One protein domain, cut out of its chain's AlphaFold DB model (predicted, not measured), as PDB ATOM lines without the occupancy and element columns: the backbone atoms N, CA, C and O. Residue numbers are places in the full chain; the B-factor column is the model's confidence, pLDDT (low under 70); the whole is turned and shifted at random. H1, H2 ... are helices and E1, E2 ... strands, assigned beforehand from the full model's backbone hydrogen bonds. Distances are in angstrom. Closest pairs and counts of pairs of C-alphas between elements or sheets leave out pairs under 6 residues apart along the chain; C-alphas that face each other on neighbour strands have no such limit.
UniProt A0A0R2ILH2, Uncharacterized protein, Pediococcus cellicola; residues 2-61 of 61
ATOM      1  N   ILE A   2      70.924  71.103  59.681       69.88
ATOM      2  CA  ILE A   2      72.240  70.712  59.149       69.88
ATOM      3  C   ILE A   2      72.741  69.538  59.991       69.88
ATOM      4  O   ILE A   2      72.827  69.667  61.213       69.88
ATOM      5  N   LYS A   3      72.968  68.386  59.364       69.56
ATOM      6  CA  LYS A   3      73.323  67.137  60.053       69.56
ATOM      7  C   LYS A   3      74.831  66.937  60.167       69.56
ATOM      8  O   LYS A   3      75.272  66.266  61.094       69.56
ATOM      9  N   ASN A   4      75.600  67.521  59.250       73.31
ATOM     10  CA  ASN A   4      77.054  67.381  59.192       73.31
ATOM     11  C   ASN A   4      77.779  68.686  59.559       73.31
ATOM     12  O   ASN A   4      77.161  69.730  59.764       73.31
ATOM     13  N   GLY A   5      79.110  68.621  59.652       71.81
ATOM     14  CA  GLY A   5      79.940  69.806  59.864       71.81
ATOM     15  C   GLY A   5      79.706  70.862  58.779       71.81
ATOM     16  O   GLY A   5      79.546  70.536  57.604       71.81
ATOM     17  N   PHE A   6      79.683  72.125  59.188       82.75
ATOM     18  CA  PHE A   6      79.622  73.287  58.310       82.75
ATOM     19  C   PHE A   6      80.660  74.299  58.787       82.75
ATOM     20  O   PHE A   6      80.930  74.397  59.985       82.75
ATOM     21  N   ASN A   7      81.197  75.084  57.861       83.25
ATOM     22  CA  ASN A   7      81.946  76.278  58.208       83.25
ATOM     23  C   ASN A   7      81.025  77.490  58.109       83.25
ATOM     24  O   ASN A   7      80.128  77.572  57.266       83.25
ATOM     25  N   GLY A   8      81.247  78.451  58.992       84.00
ATOM     26  CA  GLY A   8      80.486  79.682  59.000       84.00
ATOM     27  C   GLY A   8      81.135  80.726  59.884       84.00
ATOM     28  O   GLY A   8      82.021  80.433  60.688       84.00
ATOM     29  N   ARG A   9      80.677  81.962  59.724       86.38
ATOM     30  CA  ARG A   9      81.124  83.095  60.526       86.38
ATOM     31  C   ARG A   9      79.975  83.573  61.398       86.38
ATOM     32  O   ARG A   9      78.905  83.893  60.886       86.38
ATOM     33  N   ALA A  10      80.205  83.670  62.704       85.62
ATOM     34  CA  ALA A  10      79.274  84.357  63.591       85.62
ATOM     35  C   ALA A  10      79.222  85.846  63.207       85.62
ATOM     36  O   ALA A  10      80.230  86.550  63.265       85.62
ATOM     37  N   ILE A  11      78.048  86.308  62.777       90.06
ATOM     38  CA  ILE A  11      77.777  87.717  62.473       90.06
ATOM     39  C   ILE A  11      77.392  88.450  63.757       90.06
ATOM     40  O   ILE A  11      77.775  89.599  63.964       90.06
ATOM     41  N   LYS A  12      76.593  87.795  64.605       87.69
ATOM     42  CA  LYS A  12      76.081  88.386  65.838       87.69
ATOM     43  C   LYS A  12      75.827  87.321  66.889       87.69
ATOM     44  O   LYS A  12      75.307  86.251  66.585       87.69
ATOM     45  N   GLU A  13      76.162  87.646  68.125       88.50
ATOM     46  CA  GLU A  13      75.861  86.838  69.296       88.50
ATOM     47  C   GLU A  13      74.672  87.436  70.053       88.50
ATOM     48  O   GLU A  13      74.552  88.654  70.198       88.50
ATOM     49  N   TYR A  14      73.788  86.562  70.515       85.50
ATOM     50  CA  TYR A  14      72.698  86.859  71.432       85.50
ATOM     51  C   TYR A  14      72.888  86.033  72.704       85.50
ATOM     52  O   TYR A  14      73.734  85.140  72.763       85.50
ATOM     53  N   GLU A  15      72.077  86.299  73.727       80.50
ATOM     54  CA  GLU A  15      72.176  85.622  75.023       80.50
ATOM     55  C   GLU A  15      72.220  84.092  74.874       80.50
ATOM     56  O   GLU A  15      73.167  83.466  75.341       80.50
ATOM     57  N   ASN A  16      71.299  83.518  74.091       83.00
ATOM     58  CA  ASN A  16      71.142  82.066  73.940       83.00
ATOM     59  C   ASN A  16      71.406  81.537  72.521       83.00
ATOM     60  O   ASN A  16      71.264  80.339  72.271       83.00
ATOM     61  N   THR A  17      71.764  82.401  71.570       84.44
ATOM     62  CA  THR A  17      71.909  82.018  70.158       84.44
ATOM     63  C   THR A  17      73.028  82.779  69.450       84.44
ATOM     64  O   THR A  17      73.473  83.831  69.902       84.44
ATOM     65  N   TYR A  18      73.460  82.261  68.302       84.81
ATOM     66  CA  TYR A  18      74.322  82.947  67.343       84.81
ATOM     67  C   TYR A  18      73.600  83.103  66.010       84.81
ATOM     68  O   TYR A  18      72.981  82.156  65.529       84.81
ATOM     69  N   LEU A  19      73.723  84.273  65.387       87.75
ATOM     70  CA  LEU A  19      73.445  84.457  63.966       87.75
ATOM     71  C   LEU A  19      74.726  84.168  63.188       87.75
ATOM     72  O   LEU A  19      75.713  84.893  63.332       87.75
ATOM     73  N   ILE A  20      74.698  83.129  62.363       89.12
ATOM     74  CA  ILE A  20      75.846  82.654  61.591       89.12
ATOM     75  C   ILE A  20      75.551  82.791  60.100       89.12
ATOM     76  O   ILE A  20      74.465  82.440  59.638       89.12
ATOM     77  N   GLU A  21      76.533  83.290  59.355       89.25
ATOM     78  CA  GLU A  21      76.583  83.196  57.898       89.25
ATOM     79  C   GLU A  21      77.279  81.897  57.509       89.25
ATOM     80  O   GLU A  21      78.405  81.641  57.945       89.25
ATOM     81  N   LEU A  22      76.603  81.063  56.725       88.81
ATOM     82  CA  LEU A  22      77.127  79.771  56.298       88.81
ATOM     83  C   LEU A  22      77.965  79.908  55.031       88.81
ATOM     84  O   LEU A  22      77.531  80.518  54.052       88.81
ATOM     85  N   ASP A  23      79.113  79.228  55.001       89.44
ATOM     86  CA  ASP A  23      79.785  78.950  53.736       89.44
ATOM     87  C   ASP A  23      79.101  77.756  53.063       89.44
ATOM     88  O   ASP A  23      79.378  76.588  53.357       89.44
ATOM     89  N   MET A  24      78.206  78.060  52.122       85.75
ATOM     90  CA  MET A  24      77.421  77.072  51.377       85.75
ATOM     91  C   MET A  24      78.268  76.072  50.575       85.75
ATOM     92  O   MET A  24      77.730  75.055  50.140       85.75
ATOM     93  N   ARG A  25      79.570  76.325  50.375       87.50
ATOM     94  CA  ARG A  25      80.499  75.369  49.745       87.50
ATOM     95  C   ARG A  25      80.900  74.236  50.684       87.50
ATOM     96  O   ARG A  25      81.299  73.176  50.219       87.50
ATOM     97  N   THR A  26      80.810  74.476  51.988       86.81
ATOM     98  CA  THR A  26      81.189  73.515  53.035       86.81
ATOM     99  C   THR A  26      80.003  72.722  53.565       86.81
ATOM    100  O   THR A  26      80.184  71.674  54.177       86.81
ATOM    101  N   VAL A  27      78.783  73.197  53.304       85.69
ATOM    102  CA  VAL A  27      77.556  72.478  53.636       85.69
ATOM    103  C   VAL A  27      77.413  71.281  52.697       85.69
ATOM    104  O   VAL A  27      77.488  71.430  51.476       85.69
ATOM    105  N   CYS A  28      77.181  70.091  53.257       86.75
ATOM    106  CA  CYS A  28      76.993  68.884  52.458       86.75
ATOM    107  C   CYS A  28      75.780  69.019  51.519       86.75
ATOM    108  O   CYS A  28      74.847  69.789  51.763       86.75
ATOM    109  N   GLU A  29      75.770  68.262  50.422       86.19
ATOM    110  CA  GLU A  29      74.779  68.483  49.370       86.19
ATOM    111  C   GLU A  29      73.330  68.206  49.810       86.19
ATOM    112  O   GLU A  29      72.418  68.920  49.388       86.19
ATOM    113  N   GLU A  30      73.110  67.229  50.691       86.25
ATOM    114  CA  GLU A  30      71.782  66.924  51.245       86.25
ATOM    115  C   GLU A  30      71.225  68.079  52.088       86.25
ATOM    116  O   GLU A  30      70.079  68.511  51.899       86.25
ATOM    117  N   ASP A  31      72.053  68.623  52.982       85.31
ATOM    118  CA  ASP A  31      71.686  69.759  53.824       85.31
ATOM    119  C   ASP A  31      71.492  71.013  52.969       85.31
ATOM    120  O   ASP A  31      70.507  71.732  53.137       85.31
ATOM    121  N   ARG A  32      72.356  71.228  51.968       85.50
ATOM    122  CA  ARG A  32      72.233  72.326  51.002       85.50
ATOM    123  C   ARG A  32      70.905  72.272  50.253       85.50
ATOM    124  O   ARG A  32      70.205  73.280  50.192       85.50
ATOM    125  N   ARG A  33      70.522  71.111  49.710       86.88
ATOM    126  CA  ARG A  33      69.226  70.935  49.026       86.88
ATOM    127  C   ARG A  33      68.056  71.230  49.956       86.88
ATOM    128  O   ARG A  33      67.074  71.822  49.525       86.88
ATOM    129  N   SER A  34      68.169  70.838  51.221       85.56
ATOM    130  CA  SER A  34      67.141  71.097  52.229       85.56
ATOM    131  C   SER A  34      67.024  72.588  52.561       85.56
ATOM    132  O   SER A  34      65.913  73.102  52.649       85.56
ATOM    133  N   LEU A  35      68.152  73.295  52.689       84.75
ATOM    134  CA  LEU A  35      68.192  74.738  52.953       84.75
ATOM    135  C   LEU A  35      67.634  75.553  51.782       84.75
ATOM    136  O   LEU A  35      66.841  76.461  51.994       84.75
ATOM    137  N   MET A  36      67.972  75.184  50.544       83.00
ATOM    138  CA  MET A  36      67.502  75.878  49.336       83.00
ATOM    139  C   MET A  36      65.994  75.723  49.072       83.00
ATOM    140  O   MET A  36      65.454  76.421  48.220       83.00
ATOM    141  N   ARG A  37      65.301  74.812  49.771       86.69
ATOM    142  CA  ARG A  37      63.832  74.683  49.704       86.69
ATOM    143  C   ARG A  37      63.101  75.706  50.572       86.69
ATOM    144  O   ARG A  37      61.894  75.862  50.420       86.69
ATOM    145  N   ILE A  38      63.803  76.368  51.486       85.12
ATOM    146  CA  ILE A  38      63.240  77.437  52.306       85.12
ATOM    147  C   ILE A  38      63.171  78.687  51.421       85.12
ATOM    148  O   ILE A  38      64.207  79.206  51.002       85.12
ATOM    149  N   GLN A  39      61.957  79.151  51.110       81.12
ATOM    150  CA  GLN A  39      61.775  80.426  50.410       81.12
ATOM    151  C   GLN A  39      62.414  81.552  51.237       81.12
ATOM    152  O   GLN A  39      62.320  81.555  52.462       81.12
ATOM    153  N   ASP A  40      63.128  82.449  50.555       82.94
ATOM    154  CA  ASP A  40      63.884  83.569  51.137       82.94
ATOM    155  C   ASP A  40      65.099  83.193  52.005       82.94
ATOM    156  O   ASP A  40      65.643  84.030  52.732       82.94
ATOM    157  N   PHE A  41      65.593  81.954  51.907       83.56
ATOM    158  CA  PHE A  41      66.854  81.603  52.551       83.56
ATOM    159  C   PHE A  41      68.028  82.390  51.955       83.56
ATOM    160  O   PHE A  41      68.331  82.300  50.767       83.56
ATOM    161  N   ASN A  42      68.731  83.128  52.813       82.38
ATOM    162  CA  ASN A  42      69.812  84.039  52.429       82.38
ATOM    163  C   ASN A  42      71.191  83.611  52.962       82.38
ATOM    164  O   ASN A  42      72.090  84.439  53.082       82.38
ATOM    165  N   GLY A  43      71.361  82.335  53.323       82.12
ATOM    166  CA  GLY A  43      72.630  81.823  53.855       82.12
ATOM    167  C   GLY A  43      72.846  82.078  55.348       82.12
ATOM    168  O   GLY A  43      73.883  81.685  55.882       82.12
ATOM    169  N   ARG A  44      71.888  82.704  56.044       84.06
ATOM    170  CA  ARG A  44      71.983  82.972  57.484       84.06
ATOM    171  C   ARG A  44      71.139  82.003  58.293       84.06
ATOM    172  O   ARG A  44      69.990  81.729  57.956       84.06
ATOM    173  N   VAL A  45      71.704  81.524  59.395       84.31
ATOM    174  CA  VAL A  45      71.027  80.622  60.330       84.31
ATOM    175  C   VAL A  45      71.202  81.091  61.765       84.31
ATOM    176  O   VAL A  45      72.233  81.656  62.131       84.31
ATOM    177  N   VAL A  46      70.181  80.843  62.584       82.75
ATOM    178  CA  VAL A  46      70.241  81.045  64.032       82.75
ATOM    179  C   VAL A  46      70.536  79.701  64.685       82.75
ATOM    180  O   VAL A  46      69.794  78.740  64.484       82.75
ATOM    181  N   ILE A  47      71.618  79.628  65.454       80.88
ATOM    182  CA  ILE A  47      72.046  78.409  66.146       80.88
ATOM    183  C   ILE A  47      71.956  78.640  67.648       80.88
ATOM    184  O   ILE A  47      72.482  79.628  68.156       80.88
ATOM    185  N   ALA A  48      71.287  77.738  68.363       78.38
ATOM    186  CA  ALA A  48      71.232  77.782  69.816       78.38
ATOM    187  C   ALA A  48      72.597  77.448  70.426       78.38
ATOM    188  O   ALA A  48      73.291  76.537  69.968       78.38
ATOM    189  N   LYS A  49      72.959  78.157  71.495       80.44
ATOM    190  CA  LYS A  49      74.114  77.819  72.326       80.44
ATOM    191  C   LYS A  49      73.826  76.495  73.020       80.44
ATOM    192  O   LYS A  49      73.097  76.446  74.007       80.44
ATOM    193  N   LYS A  50      74.369  75.397  72.496       71.00
ATOM    194  CA  LYS A  50      74.339  74.129  73.218       71.00
ATOM    195  C   LYS A  50      75.383  74.215  74.326       71.00
ATOM    196  O   LYS A  50      76.577  74.195  74.041       71.00
ATOM    197  N   TYR A  51      74.935  74.309  75.576       57.16
ATOM    198  CA  TYR A  51      75.793  74.053  76.729       57.16
ATOM    199  C   TYR A  51      76.193  72.576  76.680       57.16
ATOM    200  O   TYR A  51      75.432  71.691  77.067       57.16
ATOM    201  N   VAL A  52      77.361  72.294  76.114       56.69
ATOM    202  CA  VAL A  52      78.007  71.000  76.294       56.69
ATOM    203  C   VAL A  52      78.754  71.141  77.608       56.69
ATOM    204  O   VAL A  52      79.777  71.819  77.663       56.69
ATOM    205  N   GLN A  53      78.188  70.604  78.691       49.53
ATOM    206  CA  GLN A  53      78.933  70.473  79.936       49.53
ATOM    207  C   GLN A  53      80.184  69.669  79.582       49.53
ATOM    208  O   GLN A  53      80.067  68.548  79.087       49.53
ATOM    209  N   ALA A  54      81.359  70.295  79.699       50.84
ATOM    210  CA  ALA A  54      82.608  69.602  79.453       50.84
ATOM    211  C   ALA A  54      82.606  68.382  80.372       50.84
ATOM    212  O   ALA A  54      82.442  68.531  81.584       50.84
ATOM    213  N   VAL A  55      82.718  67.186  79.794       58.84
ATOM    214  CA  VAL A  55      83.116  66.027  80.580       58.84
ATOM    215  C   VAL A  55      84.505  66.404  81.069       58.84
ATOM    216  O   VAL A  55      85.446  66.476  80.283       58.84
ATOM    217  N   THR A  56      84.610  66.817  82.330       48.66
ATOM    218  CA  THR A  56      85.888  66.849  83.022       48.66
ATOM    219  C   THR A  56      86.365  65.413  82.991       48.66
ATOM    220  O   THR A  56      85.885  64.591  83.768       48.66
ATOM    221  N   ASP A  57      87.229  65.101  82.028       48.97
ATOM    222  CA  ASP A  57      88.045  63.904  82.068       48.97
ATOM    223  C   ASP A  57      88.876  64.022  83.348       48.97
ATOM    224  O   ASP A  57      89.944  64.637  83.380       48.97
ATOM    225  N   GLU A  58      88.348  63.470  84.439       46.41
ATOM    226  CA  GLU A  58      89.168  62.931  85.507       46.41
ATOM    227  C   GLU A  58      90.014  61.834  84.859       46.41
ATOM    228  O   GLU A  58      89.672  60.652  84.854       46.41
ATOM    229  N   ILE A  59      91.128  62.245  84.252       49.31
ATOM    230  CA  ILE A  59      92.271  61.367  84.068       49.31
ATOM    231  C   ILE A  59      92.721  61.053  85.491       49.31
ATOM    232  O   ILE A  59      93.458  61.822  86.112       49.31
ATOM    233  N   ALA A  60      92.166  59.967  86.024       44.41
ATOM    234  CA  ALA A  60      92.606  59.331  87.246       44.41
ATOM    235  C   ALA A  60      94.134  59.187  87.186       44.41
ATOM    236  O   ALA A  60      94.668  58.577  86.255       44.41
ATOM    237  N   GLN A  61      94.812  59.830  88.138       38.62
ATOM    238  CA  GLN A  61      96.215  59.568  88.453       38.62
ATOM    239  C   GLN A  61      96.355  58.228  89.167       38.62
ATOM    240  O   GLN A  61      95.438  57.879  89.948       38.62
TER     241      GLN A  61
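This is residues 2 to 61 of the 61 residues of an uncharacterized protein of Pediococcus cellicola (UniProt A0A0R2ILH2). A small, twisted sheet of three antiparallel strands has one short helix, H1, set off beyond the end where E2 finishes, and a long tail, residues 52 to 61, sticks out and makes much of the length. A loop, residues 36 to 41, also sticks out, between H1 and E3. The printed part has 60 residues with one named helix and three named strands, along the chain E1, E2, H1, E3; the sheet's order is E1, E2, E3. The class is mixed, helices and strands, with under half of the residues in named elements. The whole is only just loose, close to extended, with a radius of gyration of the C-alphas of 15.3 A, and is only just elongated, spanning 54 by 27 by 15 A.

The printed part begins at Ile 2, and E1 follows as residues 8 to 13, 13.4 A from first to last C-alpha, with C-alpha 8 at (80.486, 79.682, 59.000). E2 is residues 17 to 22, 15.0 A long. H1 is residues 29 to 35, 9.8 A long, with C-alpha 29 at (74.779, 68.483, 49.370). E3 is residues 44 to 48, 13.4 A long, and its C-alpha 48 is at (71.232, 77.782, 69.816). Residues 49 to 61 hold no named element.

E1 and E2 form a hairpin of antiparallel neighbours, with 148 degrees between their directions. The C-alphas of Gly 8 and Leu 22 face each other at 4.3 A, and N 11 and O 19 are within hydrogen-bond range at 2.8 A. E2 is the inner strand, and E1 and E3 are the edge strands. E3 is antiparallel to E2, with 146 degrees between their directions. The C-alphas of Thr 17 and Ala 48 face each other at 4.3 A, and N 18 and O 47 are within hydrogen-bond range at 2.8 A. The sheet is only just strongly twisted, its C-alphas lying up to 4.2 A off the best plane. H1 is not on the sheet, with 1 pair of C-alphas within 10 A, and it is apart from E1. In H1 every O i to N i+4 pair is within hydrogen-bond range.

The C-alphas of Gln 39 and Gln 61, the two farthest apart, are 55.4 A from each other. Without residues 36 to 41 and 52 to 61, which stand free, the body of 44 residues spans 31 by 20 by 15 A. The printed part has no cut. The link from E1 to E2 is tight, and those from E2 to H1 and from H1 to E3 are short. The mean pLDDT of the printed part is 77.4; it is under 70 at residues 2 to 3 and 51 to 61. Gln 61 is the chain's last residue.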